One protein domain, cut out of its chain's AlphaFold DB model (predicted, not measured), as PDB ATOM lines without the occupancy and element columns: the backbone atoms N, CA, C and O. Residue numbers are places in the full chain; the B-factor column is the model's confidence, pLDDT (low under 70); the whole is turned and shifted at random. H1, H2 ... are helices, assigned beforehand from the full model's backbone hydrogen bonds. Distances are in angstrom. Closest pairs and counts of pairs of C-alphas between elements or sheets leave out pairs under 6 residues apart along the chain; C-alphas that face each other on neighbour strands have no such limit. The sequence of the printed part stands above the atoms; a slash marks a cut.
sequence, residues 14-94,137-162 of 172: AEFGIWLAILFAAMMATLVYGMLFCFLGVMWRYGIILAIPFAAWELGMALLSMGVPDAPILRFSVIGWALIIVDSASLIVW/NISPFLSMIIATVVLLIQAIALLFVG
ATOM      1  N   ALA A  14      15.372  21.727  39.606       73.38
ATOM      2  CA  ALA A  14      16.305  22.840  39.432       73.38
ATOM      3  C   ALA A  14      16.458  23.266  37.956       73.38
ATOM      4  O   ALA A  14      16.594  24.453  37.675       73.38
ATOM      5  N   GLU A  15      16.353  22.329  37.006       76.50
ATOM      6  CA  GLU A  15      16.470  22.607  35.566       76.50
ATOM      7  C   GLU A  15      15.302  23.453  35.044       76.50
ATOM      8  O   GLU A  15      15.457  24.193  34.075       76.50
ATOM      9  N   PHE A  16      14.150  23.433  35.729       82.31
ATOM     10  CA  PHE A  16      13.026  24.315  35.409       82.31
ATOM     11  C   PHE A  16      13.398  25.800  35.543       82.31
ATOM     12  O   PHE A  16      12.844  26.637  34.832       82.31
ATOM     13  N   GLY A  17      14.370  26.128  36.403       83.44
ATOM     14  CA  GLY A  17      14.877  27.489  36.564       83.44
ATOM     15  C   GLY A  17      15.475  28.061  35.275       83.44
ATOM     16  O   GLY A  17      15.201  29.212  34.944       83.44
ATOM     17  N   ILE A  18      16.215  27.252  34.507       86.88
ATOM     18  CA  ILE A  18      16.795  27.678  33.221       86.88
ATOM     19  C   ILE A  18      15.692  27.912  32.194       86.88
ATOM     20  O   ILE A  18      15.668  28.950  31.543       86.88
ATOM     21  N   TRP A  19      14.740  26.987  32.078       88.69
ATOM     22  CA  TRP A  19      13.634  27.124  31.129       88.69
ATOM     23  C   TRP A  19      12.771  28.355  31.414       88.69
ATOM     24  O   TRP A  19      12.392  29.073  30.489       88.69
ATOM     25  N   LEU A  20      12.506  28.640  32.691       89.94
ATOM     26  CA  LEU A  20      11.782  29.841  33.097       89.94
ATOM     27  C   LEU A  20      12.593  31.115  32.824       89.94
ATOM     28  O   LEU A  20      12.021  32.111  32.386       89.94
ATOM     29  N   ALA A  21      13.916  31.084  33.013       91.19
ATOM     30  CA  ALA A  21      14.788  32.201  32.660       91.19
ATOM     31  C   ALA A  21      14.837  32.449  31.144       91.19
ATOM     32  O   ALA A  21      14.771  33.601  30.723       91.19
ATOM     33  N   ILE A  22      14.874  31.397  30.320       91.69
ATOM     34  CA  ILE A  22      14.796  31.501  28.854       91.69
ATOM     35  C   ILE A  22      13.452  32.099  28.434       91.69
ATOM     36  O   ILE A  22      13.418  33.019  27.617       91.69
ATOM     37  N   LEU A  23      12.345  31.622  29.015       93.62
ATOM     38  CA  LEU A  23      11.018  32.185  28.766       93.62
ATOM     39  C   LEU A  23      10.982  33.675  29.121       93.62
ATOM     40  O   LEU A  23      10.511  34.490  28.332       93.62
ATOM     41  N   PHE A  24      11.518  34.038  30.286       94.12
ATOM     42  CA  PHE A  24      11.578  35.421  30.737       94.12
ATOM     43  C   PHE A  24      12.440  36.299  29.816       94.12
ATOM     44  O   PHE A  24      11.993  37.364  29.391       94.12
ATOM     45  N   ALA A  25      13.634  35.836  29.439       94.25
ATOM     46  CA  ALA A  25      14.511  36.530  28.499       94.25
ATOM     47  C   ALA A  25      13.832  36.727  27.133       94.25
ATOM     48  O   ALA A  25      13.893  37.818  26.566       94.25
ATOM     49  N   ALA A  26      13.114  35.716  26.635       94.12
ATOM     50  CA  ALA A  26      12.352  35.804  25.392       94.12
ATOM     51  C   ALA A  26      11.192  36.810  25.490       94.12
ATOM     52  O   ALA A  26      10.983  37.604  24.569       94.12
ATOM     53  N   MET A  27      10.461  36.842  26.610       96.00
ATOM     54  CA  MET A  27       9.416  37.847  26.852       96.00
ATOM     55  C   MET A  27       9.993  39.268  26.871       96.00
ATOM     56  O   MET A  27       9.433  40.174  26.258       96.00
ATOM     57  N   MET A  28      11.142  39.460  27.518       95.38
ATOM     58  CA  MET A  28      11.826  40.752  27.556       95.38
ATOM     59  C   MET A  28      12.336  41.184  26.175       95.38
ATOM     60  O   MET A  28      12.128  42.327  25.773       95.38
ATOM     61  N   ALA A  29      12.957  40.275  25.422       94.38
ATOM     62  CA  ALA A  29      13.440  40.557  24.073       94.38
ATOM     63  C   ALA A  29      12.282  40.918  23.129       94.38
ATOM     64  O   ALA A  29      12.335  41.931  22.434       94.38
ATOM     65  N   THR A  30      11.199  40.136  23.145       93.75
ATOM     66  CA  THR A  30      10.009  40.399  22.317       93.75
ATOM     67  C   THR A  30       9.294  41.693  22.699       93.75
ATOM     68  O   THR A  30       8.818  42.387  21.803       93.75
ATOM     69  N   LEU A  31       9.281  42.076  23.981       94.56
ATOM     70  CA  LEU A  31       8.804  43.391  24.417       94.56
ATOM     71  C   LEU A  31       9.614  44.517  23.759       94.56
ATOM     72  O   LEU A  31       9.032  45.399  23.130       94.56
ATOM     73  N   VAL A  32      10.946  44.482  23.865       93.81
ATOM     74  CA  VAL A  32      11.816  45.525  23.291       93.81
ATOM     75  C   VAL A  32      11.696  45.563  21.767       93.81
ATOM     76  O   VAL A  32      11.523  46.643  21.201       93.81
ATOM     77  N   TYR A  33      11.703  44.409  21.096       92.00
ATOM     78  CA  TYR A  33      11.521  44.341  19.644       92.00
ATOM     79  C   TYR A  33      10.146  44.839  19.201       92.00
ATOM     80  O   TYR A  33      10.055  45.588  18.229       92.00
ATOM     81  N   GLY A  34       9.081  44.491  19.928       89.94
ATOM     82  CA  GLY A  34       7.740  45.010  19.675       89.94
ATOM     83  C   GLY A  34       7.713  46.536  19.737       89.94
ATOM     84  O   GLY A  34       7.238  47.186  18.805       89.94
ATOM     85  N   MET A  35       8.318  47.119  20.777       90.69
ATOM     86  CA  MET A  35       8.418  48.572  20.910       90.69
ATOM     87  C   MET A  35       9.264  49.214  19.808       90.69
ATOM     88  O   MET A  35       8.908  50.280  19.306       90.69
ATOM     89  N   LEU A  36      10.351  48.562  19.394       89.75
ATOM     90  CA  LEU A  36      11.226  49.037  18.326       89.75
ATOM     91  C   LEU A  36      10.494  49.071  16.982       89.75
ATOM     92  O   LEU A  36      10.579  50.068  16.263       89.75
ATOM     93  N   PHE A  37       9.724  48.033  16.653       87.06
ATOM     94  CA  PHE A  37       8.941  48.014  15.416       87.06
ATOM     95  C   PHE A  37       7.806  49.036  15.430       87.06
ATOM     96  O   PHE A  37       7.599  49.717  14.424       87.06
ATOM     97  N   CYS A  38       7.121  49.216  16.563       86.62
ATOM     98  CA  CYS A  38       6.147  50.297  16.719       86.62
ATOM     99  C   CYS A  38       6.800  51.671  16.509       86.62
ATOM    100  O   CYS A  38       6.268  52.505  15.777       86.62
ATOM    101  N   PHE A  39       7.978  51.893  17.091       86.94
ATOM    102  CA  PHE A  39       8.737  53.130  16.941       86.94
ATOM    103  C   PHE A  39       9.151  53.402  15.485       86.94
ATOM    104  O   PHE A  39       8.880  54.484  14.960       86.94
ATOM    105  N   LEU A  40       9.751  52.421  14.802       85.50
ATOM    106  CA  LEU A  40      10.145  52.556  13.395       85.50
ATOM    107  C   LEU A  40       8.937  52.801  12.481       85.50
ATOM    108  O   LEU A  40       9.019  53.623  11.566       85.50
ATOM    109  N   GLY A  41       7.811  52.132  12.747       82.44
ATOM    110  CA  GLY A  41       6.563  52.322  12.004       82.44
ATOM    111  C   GLY A  41       5.990  53.735  12.140       82.44
ATOM    112  O   GLY A  41       5.493  54.294  11.164       82.44
ATOM    113  N   VAL A  42       6.112  54.350  13.321       82.06
ATOM    114  CA  VAL A  42       5.684  55.739  13.551       82.06
ATOM    115  C   VAL A  42       6.655  56.740  12.929       82.06
ATOM    116  O   VAL A  42       6.221  57.790  12.456       82.06
ATOM    117  N   MET A  43       7.957  56.447  12.895       77.81
ATOM    118  CA  MET A  43       8.964  57.383  12.394       77.81
ATOM    119  C   MET A  43       8.773  57.694  10.900       77.81
ATOM    120  O   MET A  43       8.702  58.869  10.531       77.81
ATOM    121  N   TRP A  44       8.612  56.676  10.042       69.94
ATOM    122  CA  TRP A  44       8.599  56.870   8.585       69.94
ATOM    123  C   TRP A  44       7.690  55.886   7.831       69.94
ATOM    124  O   TRP A  44       7.563  54.725   8.205       69.94
ATOM    125  N   ARG A  45       7.133  56.317   6.686       65.44
ATOM    126  CA  ARG A  45       6.294  55.516   5.768       65.44
ATOM    127  C   ARG A  45       6.968  54.224   5.268       65.44
ATOM    128  O   ARG A  45       6.268  53.275   4.940       65.44
ATOM    129  N   TYR A  46       8.303  54.182   5.245       65.00
ATOM    130  CA  TYR A  46       9.109  52.999   4.910       65.00
ATOM    131  C   TYR A  46       9.960  52.498   6.088       65.00
ATOM    132  O   TYR A  46      10.947  51.798   5.873       65.00
ATOM    133  N   GLY A  47       9.603  52.827   7.335       67.00
ATOM    134  CA  GLY A  47      10.367  52.435   8.528       67.00
ATOM    135  C   GLY A  47      10.586  50.922   8.664       67.00
ATOM    136  O   GLY A  47      11.596  50.491   9.211       67.00
ATOM    137  N   ILE A  48       9.709  50.112   8.058       72.94
ATOM    138  CA  ILE A  48       9.865  48.655   7.923       72.94
ATOM    139  C   ILE A  48      11.165  48.255   7.207       72.94
ATOM    140  O   ILE A  48      11.737  47.222   7.530       72.94
ATOM    141  N   ILE A  49      11.683  49.055   6.272       82.94
ATOM    142  CA  ILE A  49      12.927  48.716   5.563       82.94
ATOM    143  C   ILE A  49      14.128  48.743   6.524       82.94
ATOM    144  O   ILE A  49      15.025  47.917   6.395       82.94
ATOM    145  N   LEU A  50      14.122  49.620   7.538       81.94
ATOM    146  CA  LEU A  50      15.177  49.681   8.560       81.94
ATOM    147  C   LEU A  50      15.140  48.497   9.538       81.94
ATOM    148  O   LEU A  50      16.164  48.180  10.143       81.94
ATOM    149  N   ALA A  51      14.005  47.804   9.654       83.38
ATOM    150  CA  ALA A  51      13.914  46.583  10.451       83.38
ATOM    151  C   ALA A  51      14.796  45.455   9.891       83.38
ATOM    152  O   ALA A  51      15.268  44.624  10.660       83.38
ATOM    153  N   ILE A  52      15.050  45.432   8.576       87.38
ATOM    154  CA  ILE A  52      15.815  44.357   7.931       87.38
ATOM    155  C   ILE A  52      17.304  44.406   8.333       87.38
ATOM    156  O   ILE A  52      17.793  43.404   8.857       87.38
ATOM    157  N   PRO A  53      18.035  45.533   8.173       88.75
ATOM    158  CA  PRO A  53      19.401  45.642   8.684       88.75
ATOM    159  C   PRO A  53      19.491  45.416  10.193       88.75
ATOM    160  O   PRO A  53      20.445  44.803  10.661       88.75
ATOM    161  N   PHE A  54      18.493  45.876  10.951       88.19
ATOM    162  CA  PHE A  54      18.469  45.695  12.399       88.19
ATOM    163  C   PHE A  54      18.308  44.219  12.796       88.19
ATOM    164  O   PHE A  54      19.017  43.735  13.669       88.19
ATOM    165  N   ALA A  55      17.446  43.466  12.112       88.25
ATOM    166  CA  ALA A  55      17.312  42.029  12.337       88.25
ATOM    167  C   ALA A  55      18.609  41.272  11.998       88.25
ATOM    168  O   ALA A  55      19.014  40.380  12.740       88.25
ATOM    169  N   ALA A  56      19.286  41.652  10.907       91.94
ATOM    170  CA  ALA A  56      20.589  41.086  10.557       91.94
ATOM    171  C   ALA A  56      21.660  41.407  11.615       91.94
ATOM    172  O   ALA A  56      22.471  40.544  11.947       91.94
ATOM    173  N   TRP A  57      21.637  42.622  12.172       92.38
ATOM    174  CA  TRP A  57      22.513  43.030  13.268       92.38
ATOM    175  C   TRP A  57      22.293  42.187  14.523       92.38
ATOM    176  O   TRP A  57      23.244  41.603  15.035       92.38
ATOM    177  N   GLU A  58      21.046  42.055  14.979       92.81
ATOM    178  CA  GLU A  58      20.720  41.257  16.167       92.81
ATOM    179  C   GLU A  58      21.061  39.771  15.965       92.81
ATOM    180  O   GLU A  58      21.576  39.130  16.876       92.81
ATOM    181  N   LEU A  59      20.878  39.215  14.761       91.00
ATOM    182  CA  LEU A  59      21.327  37.850  14.461       91.00
ATOM    183  C   LEU A  59      22.856  37.716  14.545       91.00
ATOM    184  O   LEU A  59      23.361  36.767  15.144       91.00
ATOM    185  N   GLY A  60      23.596  38.665  13.964       90.19
ATOM    186  CA  GLY A  60      25.058  38.681  14.033       90.19
ATOM    187  C   GLY A  60      25.560  38.756  15.475       90.19
ATOM    188  O   GLY A  60      26.501  38.060  15.843       90.19
ATOM    189  N   MET A  61      24.881  39.533  16.313       91.56
ATOM    190  CA  MET A  61      25.194  39.662  17.733       91.56
ATOM    191  C   MET A  61      24.885  38.404  18.537       91.56
ATOM    192  O   MET A  61      25.671  38.040  19.407       91.56
ATOM    193  N   ALA A  62      23.799  37.699  18.218       87.94
ATOM    194  CA  ALA A  62      23.494  36.412  18.840       87.94
ATOM    195  C   ALA A  62      24.616  35.388  18.590       87.94
ATOM    196  O   ALA A  62      25.050  34.708  19.516       87.94
ATOM    197  N   LEU A  63      25.125  35.324  17.355       87.94
ATOM    198  CA  LEU A  63      26.238  34.442  16.986       87.94
ATOM    199  C   LEU A  63      27.559  34.880  17.630       87.94
ATOM    200  O   LEU A  63      28.313  34.047  18.131       87.94
ATOM    201  N   LEU A  64      27.835  36.188  17.663       87.31
ATOM    202  CA  LEU A  64      29.016  36.725  18.342       87.31
ATOM    203  C   LEU A  64      29.000  36.438  19.845       87.31
ATOM    204  O   LEU A  64      30.060  36.202  20.412       87.31
ATOM    205  N   SER A  65      27.826  36.414  20.478       84.69
ATOM    206  CA  SER A  65      27.695  36.105  21.904       84.69
ATOM    207  C   SER A  65      28.117  34.679  22.248       84.69
ATOM    208  O   SER A  65      28.563  34.448  23.364       84.69
ATOM    209  N   MET A  66      28.001  33.738  21.307       82.88
ATOM    210  CA  MET A  66      28.461  32.360  21.507       82.88
ATOM    211  C   MET A  66      29.990  32.278  21.426       82.88
ATOM    212  O   MET A  66      30.625  31.640  22.251       82.88
ATOM    213  N   GLY A  67      30.605  32.974  20.463       81.00
ATOM    214  CA  GLY A  67      32.059  32.924  20.278       81.00
ATOM    215  C   GLY A  67      32.863  33.836  21.213       81.00
ATOM    216  O   GLY A  67      33.975  33.492  21.601       81.00
ATOM    217  N   VAL A  68      32.342  35.024  21.537       83.19
ATOM    218  CA  VAL A  68      33.027  36.049  22.348       83.19
ATOM    219  C   VAL A  68      32.012  36.781  23.249       83.19
ATOM    220  O   VAL A  68      31.686  37.944  22.992       83.19
ATOM    221  N   PRO A  69      31.514  36.145  24.326       78.31
ATOM    222  CA  PRO A  69      30.464  36.706  25.192       78.31
ATOM    223  C   PRO A  69      30.865  37.992  25.937       78.31
ATOM    224  O   PRO A  69      30.012  38.800  26.300       78.31
ATOM    225  N   ASP A  70      32.165  38.239  26.121       80.25
ATOM    226  CA  ASP A  70      32.684  39.452  26.769       80.25
ATOM    227  C   ASP A  70      32.818  40.657  25.822       80.25
ATOM    228  O   ASP A  70      33.206  41.757  26.245       80.25
ATOM    229  N   ALA A  71      32.517  40.476  24.531       84.00
ATOM    230  CA  ALA A  71      32.700  41.519  23.537       84.00
ATOM    231  C   ALA A  71      31.845  42.754  23.888       84.00
ATOM    232  O   ALA A  71      30.617  42.668  23.971       84.00
ATOM    233  N   PRO A  72      32.449  43.952  24.030       82.62
ATOM    234  CA  PRO A  72      31.717  45.150  24.435       82.62
ATOM    235  C   PRO A  72      30.638  45.562  23.438       82.62
ATOM    236  O   PRO A  72      29.687  46.244  23.815       82.62
ATOM    237  N   ILE A  73      30.772  45.123  22.187       85.00
ATOM    238  CA  ILE A  73      29.817  45.393  21.121       85.00
ATOM    239  C   ILE A  73      28.447  44.756  21.411       85.00
ATOM    240  O   ILE A  73      27.431  45.376  21.111       85.00
ATOM    241  N   LEU A  74      28.395  43.615  22.113       85.25
ATOM    242  CA  LEU A  74      27.149  42.917  22.470       85.25
ATOM    243  C   LEU A  74      26.212  43.774  23.330       85.25
ATOM    244  O   LEU A  74      24.997  43.603  23.289       85.25
ATOM    245  N   ARG A  75      26.759  44.756  24.056       86.62
ATOM    246  CA  ARG A  75      25.994  45.680  24.909       86.62
ATOM    247  C   ARG A  75      25.159  46.683  24.106       86.62
ATOM    248  O   ARG A  75      24.266  47.310  24.673       86.62
ATOM    249  N   PHE A  76      25.418  46.826  22.806       86.00
ATOM    250  CA  PHE A  76      24.588  47.620  21.893       86.00
ATOM    251  C   PHE A  76      23.419  46.832  21.292       86.00
ATOM    252  O   PHE A  76      22.611  47.413  20.574       86.00
ATOM    253  N   SER A  77      23.329  45.531  21.566       91.44
ATOM    254  CA  SER A  77      22.322  44.638  20.998       91.44
ATOM    255  C   SER A  77      21.270  44.277  22.037       91.44
ATOM    256  O   SER A  77      21.604  44.022  23.195       91.44
ATOM    257  N   VAL A  78      20.006  44.181  21.627       92.00
ATOM    258  CA  VAL A  78      18.923  43.707  22.506       92.00
ATOM    259  C   VAL A  78      19.150  42.241  22.878       92.00
ATOM    260  O   VAL A  78      19.017  41.873  24.048       92.00
ATOM    261  N   ILE A  79      19.555  41.408  21.910       92.62
ATOM    262  CA  ILE A  79      19.824  39.989  22.161       92.62
ATOM    263  C   ILE A  79      21.003  39.780  23.114       92.62
ATOM    264  O   ILE A  79      20.949  38.865  23.926       92.62
ATOM    265  N   GLY A  80      22.022  40.644  23.082       91.06
ATOM    266  CA  GLY A  80      23.171  40.547  23.986       91.06
ATOM    267  C   GLY A  80      22.751  40.668  25.452       91.06
ATOM    268  O   GLY A  80      23.153  39.866  26.289       91.06
ATOM    269  N   TRP A  81      21.852  41.606  25.765       93.12
ATOM    270  CA  TRP A  81      21.286  41.724  27.112       93.12
ATOM    271  C   TRP A  81      20.365  40.558  27.477       93.12
ATOM    272  O   TRP A  81      20.376  40.110  28.622       93.12
ATOM    273  N   ALA A  82      19.587  40.040  26.526       92.88
ATOM    274  CA  ALA A  82      18.742  38.873  26.765       92.88
ATOM    275  C   ALA A  82      19.573  37.605  27.038       92.88
ATOM    276  O   ALA A  82      19.226  36.831  27.929       92.88
ATOM    277  N   LEU A  83      20.690  37.417  26.332       91.31
ATOM    278  CA  LEU A  83      21.598  36.289  26.543       91.31
ATOM    279  C   LEU A  83      22.315  36.378  27.892       91.31
ATOM    280  O   LEU A  83      22.390  35.368  28.578       91.31
ATOM    281  N   ILE A  84      22.664  37.576  28.378       91.62
ATOM    282  CA  ILE A  84      23.196  37.747  29.745       91.62
ATOM    283  C   ILE A  84      22.236  37.186  30.812       91.62
ATOM    284  O   ILE A  84      22.698  36.645  31.819       91.62
ATOM    285  N   ILE A  85      20.913  37.278  30.620       92.44
ATOM    286  CA  ILE A  85      19.923  36.672  31.533       92.44
ATOM    287  C   ILE A  85      20.028  35.141  31.491       92.44
ATOM    288  O   ILE A  85      20.046  34.503  32.544       92.44
ATOM    289  N   VAL A  86      20.115  34.560  30.293       91.44
ATOM    290  CA  VAL A  86      20.203  33.105  30.088       91.44
ATOM    291  C   VAL A  86      21.523  32.551  30.629       91.44
ATOM    292  O   VAL A  86      21.501  31.600  31.407       91.44
ATOM    293  N   ASP A  87      22.644  33.194  30.312       89.75
ATOM    294  CA  ASP A  87      23.983  32.816  30.776       89.75
ATOM    295  C   ASP A  87      24.104  32.955  32.299       89.75
ATOM    296  O   ASP A  87      24.717  32.140  32.986       89.75
ATOM    297  N   SER A  88      23.446  33.959  32.885       90.12
ATOM    298  CA  SER A  88      23.399  34.096  34.344       90.12
ATOM    299  C   SER A  88      22.575  32.986  34.998       90.12
ATOM    300  O   SER A  88      22.927  32.515  36.079       90.12
ATOM    301  N   ALA A  89      21.480  32.556  34.366       89.94
ATOM    302  CA  ALA A  89      20.653  31.462  34.867       89.94
ATOM    303  C   ALA A  89      21.357  30.105  34.752       89.94
ATOM    304  O   ALA A  89      21.246  29.290  35.672       89.94
ATOM    305  N   SER A  90      22.094  29.873  33.660       87.69
ATOM    306  CA  SER A  90      22.856  28.639  33.455       87.69
ATOM    307  C   SER A  90      23.924  28.470  34.537       87.69
ATOM    308  O   SER A  90      23.999  27.400  35.133       87.69
ATOM    309  N   LEU A  91      24.644  29.538  34.907       87.44
ATOM    310  CA  LEU A  91      25.617  29.511  36.007       87.44
ATOM    311  C   LEU A  91      25.006  29.247  37.385       87.44
ATOM    312  O   LEU A  91      25.645  28.641  38.242       87.44
ATOM    313  N   ILE A  92      23.782  29.717  37.628       87.38
ATOM    314  CA  ILE A  92      23.102  29.511  38.914       87.38
ATOM    315  C   ILE A  92      22.624  28.059  39.049       87.38
ATOM    316  O   ILE A  92      22.684  27.488  40.136       87.38
ATOM    317  N   VAL A  93      22.127  27.466  37.961       87.06
ATOM    318  CA  VAL A  93      21.514  26.126  37.971       87.06
ATOM    319  C   VAL A  93      22.531  25.012  37.699       87.06
ATOM    320  O   VAL A  93      22.389  23.911  38.240       87.06
ATOM    321  N   TRP A  94      23.567  25.288  36.906       85.06
ATOM    322  CA  TRP A  94      24.671  24.379  36.588       85.06
ATOM    323  C   TRP A  94      26.028  24.998  36.967       85.06
ATOM    324  O   TRP A  94      26.845  25.290  36.091       85.06
ATOM    325  N   ASN A 137      33.570  40.142  36.608       72.62
ATOM    326  CA  ASN A 137      33.499  39.446  37.913       72.62
ATOM    327  C   ASN A 137      32.274  39.835  38.775       72.62
ATOM    328  O   ASN A 137      32.355  39.941  40.000       72.62
ATOM    329  N   ILE A 138      31.131  40.090  38.145       82.31
ATOM    330  CA  ILE A 138      29.872  40.384  38.825       82.31
ATOM    331  C   ILE A 138      29.138  39.067  39.090       82.31
ATOM    332  O   ILE A 138      29.133  38.167  38.254       82.31
ATOM    333  N   SER A 139      28.493  38.942  40.255       87.62
ATOM    334  CA  SER A 139      27.708  37.745  40.580       87.62
ATOM    335  C   SER A 139      26.627  37.489  39.513       87.62
ATOM    336  O   SER A 139      25.940  38.452  39.151       87.62
ATOM    337  N   PRO A 140      26.383  36.232  39.091       87.19
ATOM    338  CA  PRO A 140      25.389  35.910  38.059       87.19
ATOM    339  C   PRO A 140      24.000  36.494  38.354       87.19
ATOM    340  O   PRO A 140      23.341  37.056  37.485       87.19
ATOM    341  N   PHE A 141      23.583  36.469  39.621       88.62
ATOM    342  CA  PHE A 141      22.300  37.034  40.037       88.62
ATOM    343  C   PHE A 141      22.193  38.547  39.779       88.62
ATOM    344  O   PHE A 141      21.187  39.031  39.262       88.62
ATOM    345  N   LEU A 142      23.244  39.306  40.098       89.81
ATOM    346  CA  LEU A 142      23.270  40.749  39.855       89.81
ATOM    347  C   LEU A 142      23.326  41.067  38.353       89.81
ATOM    348  O   LEU A 142      22.632  41.977  37.902       89.81
ATOM    349  N   SER A 143      24.084  40.291  37.575       91.06
ATOM    350  CA  SER A 143      24.145  40.411  36.113       91.06
ATOM    351  C   SER A 143      22.764  40.258  35.465       91.06
ATOM    352  O   SER A 143      22.380  41.066  34.617       91.06
ATOM    353  N   MET A 144      21.969  39.296  35.941       90.75
ATOM    354  CA  MET A 144      20.588  39.080  35.504       90.75
ATOM    355  C   MET A 144      19.671  40.279  35.798       90.75
ATOM    356  O   MET A 144      18.884  40.693  34.940       90.75
ATOM    357  N   ILE A 145      19.776  40.865  36.995       93.06
ATOM    358  CA  ILE A 145      18.994  42.052  37.375       93.06
ATOM    359  C   ILE A 145      19.372  43.244  36.494       93.06
ATOM    360  O   ILE A 145      18.486  43.917  35.967       93.06
ATOM    361  N   ILE A 146      20.671  43.493  36.302       93.06
ATOM    362  CA  ILE A 146      21.158  44.599  35.468       93.06
ATOM    363  C   ILE A 146      20.621  44.457  34.044       93.06
ATOM    364  O   ILE A 146      20.047  45.407  33.516       93.06
ATOM    365  N   ALA A 147      20.735  43.269  33.447       92.81
ATOM    366  CA  ALA A 147      20.227  43.016  32.103       92.81
ATOM    367  C   ALA A 147      18.714  43.252  31.992       92.81
ATOM    368  O   ALA A 147      18.250  43.903  31.054       92.81
ATOM    369  N   THR A 148      17.949  42.816  32.994       94.50
ATOM    370  CA  THR A 148      16.499  43.047  33.056       94.50
ATOM    371  C   THR A 148      16.168  44.542  33.095       94.50
ATOM    372  O   THR A 148      15.322  45.014  32.336       94.50
ATOM    373  N   VAL A 149      16.856  45.304  33.949       95.44
ATOM    374  CA  VAL A 149      16.660  46.756  34.077       95.44
ATOM    375  C   VAL A 149      17.016  47.473  32.779       95.44
ATOM    376  O   VAL A 149      16.268  48.345  32.340       95.44
ATOM    377  N   VAL A 150      18.118  47.094  32.131       94.62
ATOM    378  CA  VAL A 150      18.536  47.699  30.863       94.62
ATOM    379  C   VAL A 150      17.498  47.456  29.765       94.62
ATOM    380  O   VAL A 150      17.111  48.408  29.087       94.62
ATOM    381  N   LEU A 151      16.981  46.232  29.629       95.12
ATOM    382  CA  LEU A 151      15.928  45.922  28.654       95.12
ATOM    383  C   LEU A 151      14.632  46.704  28.933       95.12
ATOM    384  O   LEU A 151      14.017  47.227  28.004       95.12
ATOM    385  N   LEU A 152      14.243  46.860  30.204       95.69
ATOM    386  CA  LEU A 152      13.092  47.691  30.579       95.69
ATOM    387  C   LEU A 152      13.298  49.163  30.208       95.69
ATOM    388  O   LEU A 152      12.398  49.781  29.643       95.69
ATOM    389  N   ILE A 153      14.479  49.721  30.485       95.25
ATOM    390  CA  ILE A 153      14.812  51.106  30.124       95.25
ATOM    391  C   ILE A 153      14.736  51.295  28.607       95.25
ATOM    392  O   ILE A 153      14.161  52.282  28.153       95.25
ATOM    393  N   GLN A 154      15.256  50.349  27.820       93.81
ATOM    394  CA  GLN A 154      15.186  50.405  26.357       93.81
ATOM    395  C   GLN A 154      13.737  50.376  25.851       93.81
ATOM    396  O   GLN A 154      13.356  51.222  25.042       93.81
ATOM    397  N   ALA A 155      12.902  49.464  26.364       93.94
ATOM    398  CA  ALA A 155      11.484  49.396  26.002       93.94
ATOM    399  C   ALA A 155      10.736  50.695  26.350       93.94
ATOM    400  O   ALA A 155       9.991  51.227  25.523       93.94
ATOM    401  N   ILE A 156      10.961  51.234  27.552       94.19
ATOM    402  CA  ILE A 156      10.342  52.479  28.019       94.19
ATOM    403  C   ILE A 156      10.807  53.673  27.174       94.19
ATOM    404  O   ILE A 156       9.988  54.503  26.781       94.19
ATOM    405  N   ALA A 157      12.098  53.761  26.848       92.19
ATOM    406  CA  ALA A 157      12.630  54.822  25.999       92.19
ATOM    407  C   ALA A 157      11.977  54.801  24.607       92.19
ATOM    408  O   ALA A 157      11.493  55.832  24.142       92.19
ATOM    409  N   LEU A 158      11.883  53.627  23.975       91.06
ATOM    410  CA  LEU A 158      11.227  53.468  22.673       91.06
ATOM    411  C   LEU A 158       9.737  53.832  22.726       91.06
ATOM    412  O   LEU A 158       9.241  54.502  21.818       91.06
ATOM    413  N   LEU A 159       9.039  53.463  23.807       90.38
ATOM    414  CA  LEU A 159       7.646  53.853  24.046       90.38
ATOM    415  C   LEU A 159       7.486  55.378  24.085       90.38
ATOM    416  O   LEU A 159       6.635  55.929  23.388       90.38
ATOM    417  N   PHE A 160       8.297  56.065  24.896       91.50
ATOM    418  CA  PHE A 160       8.188  57.513  25.068       91.50
ATOM    419  C   PHE A 160       8.535  58.273  23.793       91.50
ATOM    420  O   PHE A 160       7.795  59.179  23.408       91.50
ATOM    421  N   VAL A 161       9.623  57.899  23.116       88.81
ATOM    422  CA  VAL A 161      10.038  58.572  21.880       88.81
ATOM    423  C   VAL A 161       9.025  58.302  20.762       88.81
ATOM    424  O   VAL A 161       8.606  59.238  20.083       88.81
ATOM    425  N   GLY A 162       8.556  57.058  20.607       84.06
ATOM    426  CA  GLY A 162       7.514  56.719  19.635       84.06
ATOM    427  C   GLY A 162       6.207  57.469  19.886       84.06
ATOM    428  O   GLY A 162       5.650  58.063  18.964       84.06
TER     429      GLY A 162
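What this domain is: This is residues 14 to 94 and 137 to 162 of the 172 residues of an uncharacterized protein of Candidatus Poseidoniaceae archaeon (UniProt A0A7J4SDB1). Three helices, H1, H4 and H5, lie side by side as the core of an elongated bundle, and H2 folds back from the end of H1 and slants past the first part of H4 as its fourth member. The five-residue H3 sits in the turn between H2 and H4. The printed part has 107 residues with five named helices, in the order H1, H2, H3, H4, H5, and no named strand; the class is all helix. It is compact, with a radius of gyration of the C-alphas of 14.6 A, and spans 47 by 26 by 23 A.

Where its parts are: H1, residues 14 to 43, is the longest helix; it begins at C-alpha 14 (16.305, 22.840, 39.432) and runs 44.5 A. H2, residues 47 to 67, runs 31.5 A from C-alpha 47 at (10.367, 52.435, 8.528). H3, residues 72 to 76, measures 8.0 A. H4, residues 78 to 93, runs 23.6 A. H5, residues 140 to 162, runs 33.0 A and ends at C-alpha 162 (7.514, 56.719, 19.635).

How they stand to each other: H1, H2, H4 and H5 form a bundle, helices side by side at shallow tilts. H4 is the hub, touching the four other helices. H4 and H1 touch at a shallow tilt of 9 degrees, opposite ways, the closest C-alphas being those of Ala 25 and Ala 82, 5.1 A apart. H4 and H5 touch at a shallow tilt of 23 degrees, opposite ways; the C-alphas of Ser 88 and Pro 140 are closest, at 4.6 A. H1 and H5 touch and run the same way at a shallow tilt of 20 degrees, with the C-alphas of Phe 39 and Gly 162 closest, at 4.7 A. H1 and H2 form a hairpin at a shallow tilt of 29 degrees, where residues 37 to 41 alone touch residues 47 to 51; the C-alphas of Leu 40 and Gly 47 are closest, at 4.9 A. H2 touches H4 with residues 58 to 65 alone, the same way at a shallow tilt of 32 degrees, only just short of steep; the closest C-alphas, of Ala 62 and Ile 79, are 6.1 A apart. H3 only just touches H2, with 3 pairs of C-alphas within 8 A, the closest being Met 61 and Leu 74 at 6.1 A. H3 and H4 touch only at the corner, and only just, with 3 pairs; the C-alphas of Leu 74 and Gly 80 are 4.9 A apart. H5 is apart from H2 and H3, and H1 from H3. Every O i to N i+4 pair is within hydrogen-bond range in H5, against 24 of 26 in H1, 13 of 17 in H2, 11 of 12 in H4 and 0 of 1 in H3, where 2 of 2 O i to N i+3 pairs are within range.

The domain as a whole: The two C-alphas farthest apart, of Ala 14 and Arg 45, are 48.0 A apart. Residues 95 to 136 are not printed, and C-alphas 94 and 137 are 17.5 A apart across the cut. The links H1 to H2, H2 to H3 and H3 to H4 are tight. The mean pLDDT of the printed part is 87.8, and residues 44 to 47 are under 70.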